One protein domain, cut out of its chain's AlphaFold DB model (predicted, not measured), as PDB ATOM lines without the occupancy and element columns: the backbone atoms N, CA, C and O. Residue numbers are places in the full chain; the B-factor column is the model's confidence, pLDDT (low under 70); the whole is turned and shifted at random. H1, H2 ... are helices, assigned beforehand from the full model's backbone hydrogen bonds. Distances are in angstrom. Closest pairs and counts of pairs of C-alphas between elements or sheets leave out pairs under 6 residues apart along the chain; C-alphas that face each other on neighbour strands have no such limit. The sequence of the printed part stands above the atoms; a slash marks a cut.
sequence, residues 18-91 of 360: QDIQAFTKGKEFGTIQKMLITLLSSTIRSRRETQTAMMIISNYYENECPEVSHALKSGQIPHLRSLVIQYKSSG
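Overview. This is residues 18 to 91 of the 360 residues of an uncharacterized protein of Puccinia sorghi (UniProt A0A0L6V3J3). The model is an open string of helices with few contacts: a helical hairpin of H2 and H3, side by side, makes its middle, with short H1 away from it at one end and H4 and H5 following at the other. H4 makes a corner with the last turns of H3, and beyond it residues 81 to 91, of which 81 to 90 belong to H5, stick out as an arm. The printed part has 74 residues with five named helices, H1 to H5 in chain order, and no named strand; its class is all helix. It is only just extended, close to loose, with a radius of gyration of the C-alphas of 17.4 A, and it spans 49 by 33 by 27 A.

Arrangement. H1, residues 18 to 21, touches no helix. H2, residues 31 to 40, is apart from H1. H3, residues 48 to 63, touches H2 and forms a helical hairpin with it; they run opposite ways at a shallow tilt of 4 degrees, and their closest C-alphas, those of Ile 32 and Ile 56, are 5.9 A apart. H4, residues 66 to 74, touches H3, and H3 touches it with residues 58 to 62 alone. Their closest C-alphas, those of Tyr 61 and Ser 69, are 5.3 A apart, and the two run opposite ways at a steep tilt of 61 degrees. H5, residues 78 to 90, touches no helix, but H4 and H5 are near each other, with 7 pairs of C-alphas within 10 A. H2 and H5 are apart. In H2, H3, H4 and H5 every O i to N i+4 pair is within hydrogen-bond range; H1 is too short for such a pair.

Along the chain. H1, Gln 18 to Gln 21, begins with C-alpha 18 at (93.970, 151.826, 132.475). H2, Thr 31 to Leu 40, is 14.4 A from first to last C-alpha. H3, Arg 48 to Asn 63, is the longest helix at 22.1 A and begins with C-alpha 48 at (123.025, 144.165, 117.685). H4, Pro 66 to Ser 74, is 11.9 A long. H5, Pro 78 to Ser 90, is 18.1 A long and ends with C-alpha 90 at (137.664, 152.467, 147.682).

Size, cuts and confidence. The two C-alphas farthest apart, those of Gln 21 and Ser 89, are 50.5 A apart. The printed part has no cut. The links from H3 to H4 and from H4 to H5 are tight, those from H1 to H2 and from H2 to H3 are short, and no link is long. Residues 21 to 27 and 41 to 47 also stand free. The mean pLDDT of the printed part is 74.2; residues 44 to 47, 71 to 72 and 75 to 91 are under 70.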
ATOM      1  N   GLN A  18      94.031 150.378 132.260       77.88
ATOM      2  CA  GLN A  18      93.970 151.826 132.475       77.88
ATOM      3  C   GLN A  18      95.276 152.533 132.070       77.88
ATOM      4  O   GLN A  18      95.225 153.645 131.554       77.88
ATOM      5  N   ASP A  19      96.425 151.863 132.210       73.44
ATOM      6  CA  ASP A  19      97.731 152.426 131.852       73.44
ATOM      7  C   ASP A  19      97.852 152.608 130.333       73.44
ATOM      8  O   ASP A  19      98.414 153.595 129.879       73.44
ATOM      9  N   ILE A  20      97.266 151.708 129.527       72.44
ATOM     10  CA  ILE A  20      97.264 151.832 128.056       72.44
ATOM     11  C   ILE A  20      96.468 153.060 127.607       72.44
ATOM     12  O   ILE A  20      96.877 153.755 126.680       72.44
ATOM     13  N   GLN A  21      95.331 153.328 128.254       74.38
ATOM     14  CA  GLN A  21      94.442 154.432 127.879       74.38
ATOM     15  C   GLN A  21      95.060 155.808 128.164       74.38
ATOM     16  O   GLN A  21      94.653 156.794 127.553       74.38
ATOM     17  N   ALA A  22      96.054 155.874 129.054       77.12
ATOM     18  CA  ALA A  22      96.778 157.098 129.373       77.12
ATOM     19  C   ALA A  22      97.800 157.509 128.293       77.12
ATOM     20  O   ALA A  22      98.234 158.662 128.275       77.12
ATOM     21  N   PHE A  23      98.186 156.608 127.381       79.81
ATOM     22  CA  PHE A  23      99.179 156.903 126.347       79.81
ATOM     23  C   PHE A  23      98.538 157.299 125.017       79.81
ATOM     24  O   PHE A  23      97.613 156.666 124.513       79.81
ATOM     25  N   THR A  24      99.094 158.332 124.383       81.69
ATOM     26  CA  THR A  24      98.787 158.629 122.982       81.69
ATOM     27  C   THR A  24      99.370 157.538 122.086       81.69
ATOM     28  O   THR A  24     100.515 157.126 122.283       81.69
ATOM     29  N   LYS A  25      98.616 157.127 121.059       80.44
ATOM     30  CA  LYS A  25      99.065 156.134 120.077       80.44
ATOM     31  C   LYS A  25     100.454 156.487 119.516       80.44
ATOM     32  O   LYS A  25     100.651 157.594 119.015       80.44
ATOM     33  N   GLY A  26     101.410 155.563 119.600       78.19
ATOM     34  CA  GLY A  26     102.813 155.732 119.183       78.19
ATOM     35  C   GLY A  26     103.776 156.268 120.262       78.19
ATOM     36  O   GLY A  26     104.994 156.335 120.028       78.19
ATOM     37  N   LYS A  27     103.264 156.647 121.440       83.75
ATOM     38  CA  LYS A  27     104.041 157.123 122.603       83.75
ATOM     39  C   LYS A  27     104.021 156.151 123.786       83.75
ATOM     40  O   LYS A  27     104.466 156.504 124.869       83.75
ATOM     41  N   GLU A  28     103.539 154.933 123.578       89.25
ATOM     42  CA  GLU A  28     103.392 153.920 124.624       89.25
ATOM     43  C   GLU A  28     104.752 153.429 125.136       89.25
ATOM     44  O   GLU A  28     104.884 153.065 126.297       89.25
ATOM     45  N   PHE A  29     105.780 153.443 124.285       88.94
ATOM     46  CA  PHE A  29     107.128 152.991 124.625       88.94
ATOM     47  C   PHE A  29     108.129 154.145 124.595       88.94
ATOM     48  O   PHE A  29     108.229 154.880 123.604       88.94
ATOM     49  N   GLY A  30     108.909 154.262 125.671       87.38
ATOM     50  CA  GLY A  30     110.019 155.199 125.775       87.38
ATOM     51  C   GLY A  30     111.203 154.797 124.894       87.38
ATOM     52  O   GLY A  30     111.217 153.748 124.243       87.38
ATOM     53  N   THR A  31     112.218 155.655 124.858       87.44
ATOM     54  CA  THR A  31     113.397 155.496 123.992       87.44
ATOM     55  C   THR A  31     114.134 154.180 124.251       87.44
ATOM     56  O   THR A  31     114.407 153.433 123.309       87.44
ATOM     57  N   ILE A  32     114.372 153.839 125.521       87.50
ATOM     58  CA  ILE A  32     115.026 152.581 125.920       87.50
ATOM     59  C   ILE A  32     114.161 151.373 125.530       87.50
ATOM     60  O   ILE A  32     114.663 150.386 124.992       87.50
ATOM     61  N   GLN A  33     112.847 151.457 125.737       88.75
ATOM     62  CA  GLN A  33     111.908 150.387 125.400       88.75
ATOM     63  C   GLN A  33     111.878 150.131 123.891       88.75
ATOM     64  O   GLN A  33     111.904 148.980 123.464       88.75
ATOM     65  N   LYS A  34     111.901 151.188 123.072       89.25
ATOM     66  CA  LYS A  34     111.978 151.082 121.607       89.25
ATOM     67  C   LYS A  34     113.281 150.423 121.144       89.25
ATOM     68  O   LYS A  34     113.244 149.588 120.238       89.25
ATOM     69  N   MET A  35     114.411 150.741 121.779       89.44
ATOM     70  CA  MET A  35     115.696 150.081 121.502       89.44
ATOM     71  C   MET A  35     115.631 148.579 121.811       89.44
ATOM     72  O   MET A  35     116.025 147.758 120.983       89.44
ATOM     73  N   LEU A  36     115.064 148.213 122.963       87.88
ATOM     74  CA  LEU A  36     114.890 146.820 123.373       87.88
ATOM     75  C   LEU A  36     113.923 146.053 122.462       87.88
ATOM     76  O   LEU A  36     114.255 144.952 122.037       87.88
ATOM     77  N   ILE A  37     112.771 146.630 122.106       88.06
ATOM     78  CA  ILE A  37     111.827 146.024 121.148       88.06
ATOM     79  C   ILE A  37     112.533 145.763 119.815       88.06
ATOM     80  O   ILE A  37     112.468 144.658 119.289       88.06
ATOM     81  N   THR A  38     113.278 146.747 119.302       87.75
ATOM     82  CA  THR A  38     114.025 146.606 118.041       87.75
ATOM     83  C   THR A  38     115.045 145.468 118.094       87.75
ATOM     84  O   THR A  38     115.190 144.723 117.121       87.75
ATOM     85  N   LEU A  39     115.749 145.321 119.219       87.81
ATOM     86  CA  LEU A  39     116.687 144.222 119.432       87.81
ATOM     87  C   LEU A  39     115.963 142.871 119.466       87.81
ATOM     88  O   LEU A  39     116.348 141.954 118.744       87.81
ATOM     89  N   LEU A  40     114.906 142.765 120.272       84.44
ATOM     90  CA  LEU A  40     114.164 141.522 120.497       84.44
ATOM     91  C   LEU A  40     113.385 141.061 119.258       84.44
ATOM     92  O   LEU A  40     113.222 139.861 119.053       84.44
ATOM     93  N   SER A  41     112.942 141.991 118.413       84.38
ATOM     94  CA  SER A  41     112.284 141.696 117.135       84.38
ATOM     95  C   SER A  41     113.268 141.411 115.992       84.38
ATOM     96  O   SER A  41     112.838 141.065 114.893       84.38
ATOM     97  N   SER A  42     114.581 141.550 116.205       81.19
ATOM     98  CA  SER A  42     115.578 141.301 115.161       81.19
ATOM     99  C   SER A  42     115.919 139.814 115.029       81.19
ATOM    100  O   SER A  42     116.189 139.122 116.007       81.19
ATOM    101  N   THR A  43     115.986 139.322 113.790       70.50
ATOM    102  CA  THR A  43     116.366 137.935 113.470       70.50
ATOM    103  C   THR A  43     117.882 137.686 113.499       70.50
ATOM    104  O   THR A  43     118.310 136.535 113.468       70.50
ATOM    105  N   ILE A  44     118.712 138.736 113.595       63.81
ATOM    106  CA  ILE A  44     120.182 138.657 113.522       63.81
ATOM    107  C   ILE A  44     120.779 138.950 114.907       63.81
ATOM    108  O   ILE A  44     120.771 140.094 115.361       63.81
ATOM    109  N   ARG A  45     121.315 137.922 115.581       61.16
ATOM    110  CA  ARG A  45     121.604 137.978 117.031       61.16
ATOM    111  C   ARG A  45     123.011 138.428 117.456       61.16
ATOM    112  O   ARG A  45     123.158 138.885 118.574       61.16
ATOM    113  N   SER A  46     124.052 138.383 116.621       56.62
ATOM    114  CA  SER A  46     125.433 138.428 117.161       56.62
ATOM    115  C   SER A  46     126.166 139.783 117.170       56.62
ATOM    116  O   SER A  46     127.285 139.853 117.668       56.62
ATOM    117  N   ARG A  47     125.583 140.879 116.657       63.78
ATOM    118  CA  ARG A  47     126.206 142.232 116.723       63.78
ATOM    119  C   ARG A  47     125.307 143.340 117.270       63.78
ATOM    120  O   ARG A  47     125.808 144.364 117.725       63.78
ATOM    121  N   ARG A  48     123.986 143.142 117.251       74.31
ATOM    122  CA  ARG A  48     123.025 144.165 117.685       74.31
ATOM    123  C   ARG A  48     122.912 144.282 119.197       74.31
ATOM    124  O   ARG A  48     122.587 145.364 119.665       74.31
ATOM    125  N   GLU A  49     123.206 143.225 119.951       80.25
ATOM    126  CA  GLU A  49     123.131 143.235 121.417       80.25
ATOM    127  C   GLU A  49     124.106 144.255 122.012       80.25
ATOM    128  O   GLU A  49     123.681 145.171 122.709       80.25
ATOM    129  N   THR A  50     125.390 144.177 121.646       72.56
ATOM    130  CA  THR A  50     126.415 145.129 122.102       72.56
ATOM    131  C   THR A  50     126.100 146.555 121.669       72.56
ATOM    132  O   THR A  50     126.212 147.484 122.463       72.56
ATOM    133  N   GLN A  51     125.665 146.742 120.420       78.25
ATOM    134  CA  GLN A  51     125.293 148.061 119.914       78.25
ATOM    135  C   GLN A  51     124.090 148.635 120.673       78.25
ATOM    136  O   GLN A  51     124.112 149.797 121.067       78.25
ATOM    137  N   THR A  52     123.067 147.820 120.924       85.44
ATOM    138  CA  THR A  52     121.869 148.230 121.664       85.44
ATOM    139  C   THR A  52     122.205 148.534 123.120       85.44
ATOM    140  O   THR A  52     121.752 149.545 123.645       85.44
ATOM    141  N   ALA A  53     123.045 147.717 123.759       81.00
ATOM    142  CA  ALA A  53     123.536 147.979 125.107       81.00
ATOM    143  C   ALA A  53     124.278 149.320 125.176       81.00
ATOM    144  O   ALA A  53     123.984 150.132 126.050       81.00
ATOM    145  N   MET A  54     125.163 149.598 124.212       80.25
ATOM    146  CA  MET A  54     125.841 150.894 124.115       80.25
ATOM    147  C   MET A  54     124.857 152.045 123.898       80.25
ATOM    148  O   MET A  54     124.999 153.080 124.535       80.25
ATOM    149  N   MET A  55     123.830 151.874 123.062       84.94
ATOM    150  CA  MET A  55     122.800 152.900 122.859       84.94
ATOM    151  C   MET A  55     122.004 153.189 124.135       84.94
ATOM    152  O   MET A  55     121.760 154.354 124.436       84.94
ATOM    153  N   ILE A  56     121.637 152.158 124.904       86.94
ATOM    154  CA  ILE A  56     120.927 152.314 126.182       86.94
ATOM    155  C   ILE A  56     121.816 153.032 127.203       86.94
ATOM    156  O   ILE A  56     121.362 153.965 127.860       86.94
ATOM    157  N   ILE A  57     123.086 152.630 127.308       81.75
ATOM    158  CA  ILE A  57     124.058 153.251 128.218       81.75
ATOM    159  C   ILE A  57     124.285 154.718 127.839       81.75
ATOM    160  O   ILE A  57     124.200 155.590 128.702       81.75
ATOM    161  N   SER A  58     124.521 155.011 126.559       82.88
ATOM    162  CA  SER A  58     124.682 156.385 126.074       82.88
ATOM    163  C   SER A  58     123.437 157.219 126.346       82.88
ATOM    164  O   SER A  58     123.559 158.327 126.854       82.88
ATOM    165  N   ASN A  59     122.245 156.675 126.087       86.31
ATOM    166  CA  ASN A  59     120.989 157.369 126.350       86.31
ATOM    167  C   ASN A  59     120.807 157.682 127.843       86.31
ATOM    168  O   ASN A  59     120.376 158.781 128.175       86.31
ATOM    169  N   TYR A  60     121.180 156.765 128.735       84.56
ATOM    170  CA  TYR A  60     121.168 157.022 130.174       84.56
ATOM    171  C   TYR A  60     122.105 158.178 130.544       84.56
ATOM    172  O   TYR A  60     121.669 159.150 131.149       84.56
ATOM    173  N   TYR A  61     123.375 158.124 130.136       81.50
ATOM    174  CA  TYR A  61     124.335 159.176 130.485       81.50
ATOM    175  C   TYR A  61     124.010 160.521 129.832       81.50
ATOM    176  O   TYR A  61     124.284 161.559 130.415       81.50
ATOM    177  N   GLU A  62     123.428 160.539 128.637       83.75
ATOM    178  CA  GLU A  62     123.015 161.780 127.976       83.75
ATOM    179  C   GLU A  62     121.859 162.485 128.689       83.75
ATOM    180  O   GLU A  62     121.843 163.712 128.700       83.75
ATOM    181  N   ASN A  63     120.921 161.736 129.277       82.25
ATOM    182  CA  ASN A  63     119.713 162.313 129.874       82.25
ATOM    183  C   ASN A  63     119.805 162.464 131.397       82.25
ATOM    184  O   ASN A  63     119.386 163.486 131.928       82.25
ATOM    185  N   GLU A  64     120.373 161.480 132.092       80.38
ATOM    186  CA  GLU A  64     120.413 161.448 133.560       80.38
ATOM    187  C   GLU A  64     121.716 162.038 134.122       80.38
ATOM    188  O   GLU A  64     121.726 162.596 135.215       80.38
ATOM    189  N   CYS A  65     122.826 161.938 133.376       80.19
ATOM    190  CA  CYS A  65     124.158 162.366 133.824       80.19
ATOM    191  C   CYS A  65     124.923 163.153 132.735       80.19
ATOM    192  O   CYS A  65     126.033 162.750 132.354       80.19
ATOM    193  N   PRO A  66     124.368 164.264 132.211       80.00
ATOM    194  CA  PRO A  66     124.888 164.949 131.023       80.00
ATOM    195  C   PRO A  66     126.345 165.409 131.165       80.00
ATOM    196  O   PRO A  66     127.096 165.396 130.191       80.00
ATOM    197  N   GLU A  67     126.782 165.732 132.383       75.94
ATOM    198  CA  GLU A  67     128.168 166.087 132.715       75.94
ATOM    199  C   GLU A  67     129.148 164.938 132.420       75.94
ATOM    200  O   GLU A  67     130.211 165.149 131.831       75.94
ATOM    201  N   VAL A  68     128.766 163.702 132.759       73.75
ATOM    202  CA  VAL A  68     129.556 162.493 132.484       73.75
ATOM    203  C   VAL A  68     129.580 162.208 130.985       73.75
ATOM    204  O   VAL A  68     130.637 161.898 130.438       73.75
ATOM    205  N   SER A  69     128.446 162.366 130.295       77.56
ATOM    206  CA  SER A  69     128.376 162.212 128.835       77.56
ATOM    207  C   SER A  69     129.254 163.235 128.107       77.56
ATOM    208  O   SER A  69     130.020 162.872 127.212       77.56
ATOM    209  N   HIS A  70     129.221 164.501 128.533       75.88
ATOM    210  CA  HIS A  70     130.076 165.559 127.996       75.88
ATOM    211  C   HIS A  70     131.561 165.262 128.240       75.88
ATOM    212  O   HIS A  70     132.374 165.384 127.320       75.88
ATOM    213  N   ALA A  71     131.928 164.814 129.442       69.69
ATOM    214  CA  ALA A  71     133.301 164.434 129.765       69.69
ATOM    215  C   ALA A  71     133.787 163.244 128.913       69.69
ATOM    216  O   ALA A  71     134.896 163.274 128.381       69.69
ATOM    217  N   LEU A  72     132.940 162.230 128.705       69.00
ATOM    218  CA  LEU A  72     133.244 161.077 127.850       69.00
ATOM    219  C   LEU A  72     133.419 161.466 126.373       69.00
ATOM    220  O   LEU A  72     134.309 160.937 125.709       69.00
ATOM    221  N   LYS A  73     132.599 162.392 125.858       71.38
ATOM    222  CA  LYS A  73     132.628 162.831 124.450       71.38
ATOM    223  C   LYS A  73     133.741 163.831 124.139       71.38
ATOM    224  O   LYS A  73     134.291 163.801 123.044       71.38
ATOM    225  N   SER A  74     134.065 164.718 125.077       70.06
ATOM    226  CA  SER A  74     135.079 165.768 124.893       70.06
ATOM    227  C   SER A  74     136.516 165.272 125.079       70.06
ATOM    228  O   SER A  74     137.455 166.004 124.777       70.06
ATOM    229  N   GLY A  75     136.716 164.058 125.609       59.66
ATOM    230  CA  GLY A  75     138.045 163.505 125.902       59.66
ATOM    231  C   GLY A  75     138.799 164.240 127.020       59.66
ATOM    232  O   GLY A  75     139.894 163.829 127.402       59.66
ATOM    233  N   GLN A  76     138.219 165.299 127.588       60.88
ATOM    234  CA  GLN A  76     138.747 166.008 128.744       60.88
ATOM    235  C   GLN A  76     138.322 165.268 130.004       60.88
ATOM    236  O   GLN A  76     137.317 165.599 130.632       60.88
ATOM    237  N   ILE A  77     139.084 164.238 130.380       55.81
ATOM    238  CA  ILE A  77     138.726 163.414 131.538       55.81
ATOM    239  C   ILE A  77     139.763 163.399 132.674       55.81
ATOM    240  O   ILE A  77     140.216 162.331 133.091       55.81
ATOM    241  N   PRO A  78     140.085 164.563 133.282       55.25
ATOM    242  CA  PRO A  78     140.709 164.606 134.609       55.25
ATOM    243  C   PRO A  78     139.888 163.834 135.660       55.25
ATOM    244  O   PRO A  78     140.443 163.163 136.533       55.25
ATOM    245  N   HIS A  79     138.557 163.861 135.536       55.12
ATOM    246  CA  HIS A  79     137.633 163.265 136.502       55.12
ATOM    247  C   HIS A  79     137.491 161.743 136.394       55.12
ATOM    248  O   HIS A  79     137.229 161.108 137.408       55.12
ATOM    249  N   LEU A  80     137.755 161.117 135.237       56.75
ATOM    250  CA  LEU A  80     137.819 159.649 135.153       56.75
ATOM    251  C   LEU A  80     139.070 159.138 135.844       56.75
ATOM    252  O   LEU A  80     139.015 158.111 136.502       56.75
ATOM    253  N   ARG A  81     140.192 159.862 135.750       53.41
ATOM    254  CA  ARG A  81     141.399 159.511 136.504       53.41
ATOM    255  C   ARG A  81     141.134 159.603 138.006       53.41
ATOM    256  O   ARG A  81     141.512 158.690 138.727       53.41
ATOM    257  N   SER A  82     140.433 160.645 138.457       57.06
ATOM    258  CA  SER A  82     139.991 160.779 139.853       57.06
ATOM    259  C   SER A  82     139.005 159.678 140.266       57.06
ATOM    260  O   SER A  82     139.219 159.071 141.306       57.06
ATOM    261  N   LEU A  83     138.021 159.325 139.432       55.03
ATOM    262  CA  LEU A  83     137.092 158.211 139.668       55.03
ATOM    263  C   LEU A  83     137.792 156.848 139.659       55.03
ATOM    264  O   LEU A  83     137.455 155.995 140.463       55.03
ATOM    265  N   VAL A  84     138.793 156.636 138.803       55.19
ATOM    266  CA  VAL A  84     139.620 155.418 138.763       55.19
ATOM    267  C   VAL A  84     140.546 155.348 139.979       55.19
ATOM    268  O   VAL A  84     140.772 154.262 140.508       55.19
ATOM    269  N   ILE A  85     141.076 156.484 140.444       58.84
ATOM    270  CA  ILE A  85     141.868 156.574 141.678       58.84
ATOM    271  C   ILE A  85     140.971 156.328 142.895       58.84
ATOM    272  O   ILE A  85     141.331 155.492 143.714       58.84
ATOM    273  N   GLN A  86     139.797 156.962 142.970       56.78
ATOM    274  CA  GLN A  86     138.787 156.729 144.007       56.78
ATOM    275  C   GLN A  86     138.290 155.284 143.988       56.78
ATOM    276  O   GLN A  86     138.173 154.667 145.038       56.78
ATOM    277  N   TYR A  87     138.069 154.706 142.810       57.28
ATOM    278  CA  TYR A  87     137.746 153.294 142.630       57.28
ATOM    279  C   TYR A  87     138.858 152.405 143.194       57.28
ATOM    280  O   TYR A  87     138.598 151.570 144.059       57.28
ATOM    281  N   LYS A  88     140.115 152.643 142.791       55.75
ATOM    282  CA  LYS A  88     141.284 151.920 143.316       55.75
ATOM    283  C   LYS A  88     141.442 152.077 144.831       55.75
ATOM    284  O   LYS A  88     141.802 151.102 145.482       55.75
ATOM    285  N   SER A  89     141.168 153.255 145.393       60.53
ATOM    286  CA  SER A  89     141.286 153.517 146.834       60.53
ATOM    287  C   SER A  89     140.080 153.036 147.644       60.53
ATOM    288  O   SER A  89     140.225 152.746 148.823       60.53
ATOM    289  N   SER A  90     138.898 152.931 147.031       56.06
ATOM    290  CA  SER A  90     137.664 152.467 147.682       56.06
ATOM    291  C   SER A  90     137.622 150.953 147.896       56.06
ATOM    292  O   SER A  90     136.748 150.461 148.602       56.06
ATOM    293  N   GLY A  91     138.522 150.195 147.258       46.44
ATOM    294  CA  GLY A  91     138.522 148.732 147.320       46.44
ATOM    295  C   GLY A  91     137.297 148.074 146.673       46.44
ATOM    296  O   GLY A  91     137.166 146.851 146.732       46.44
TER     297      GLY A  91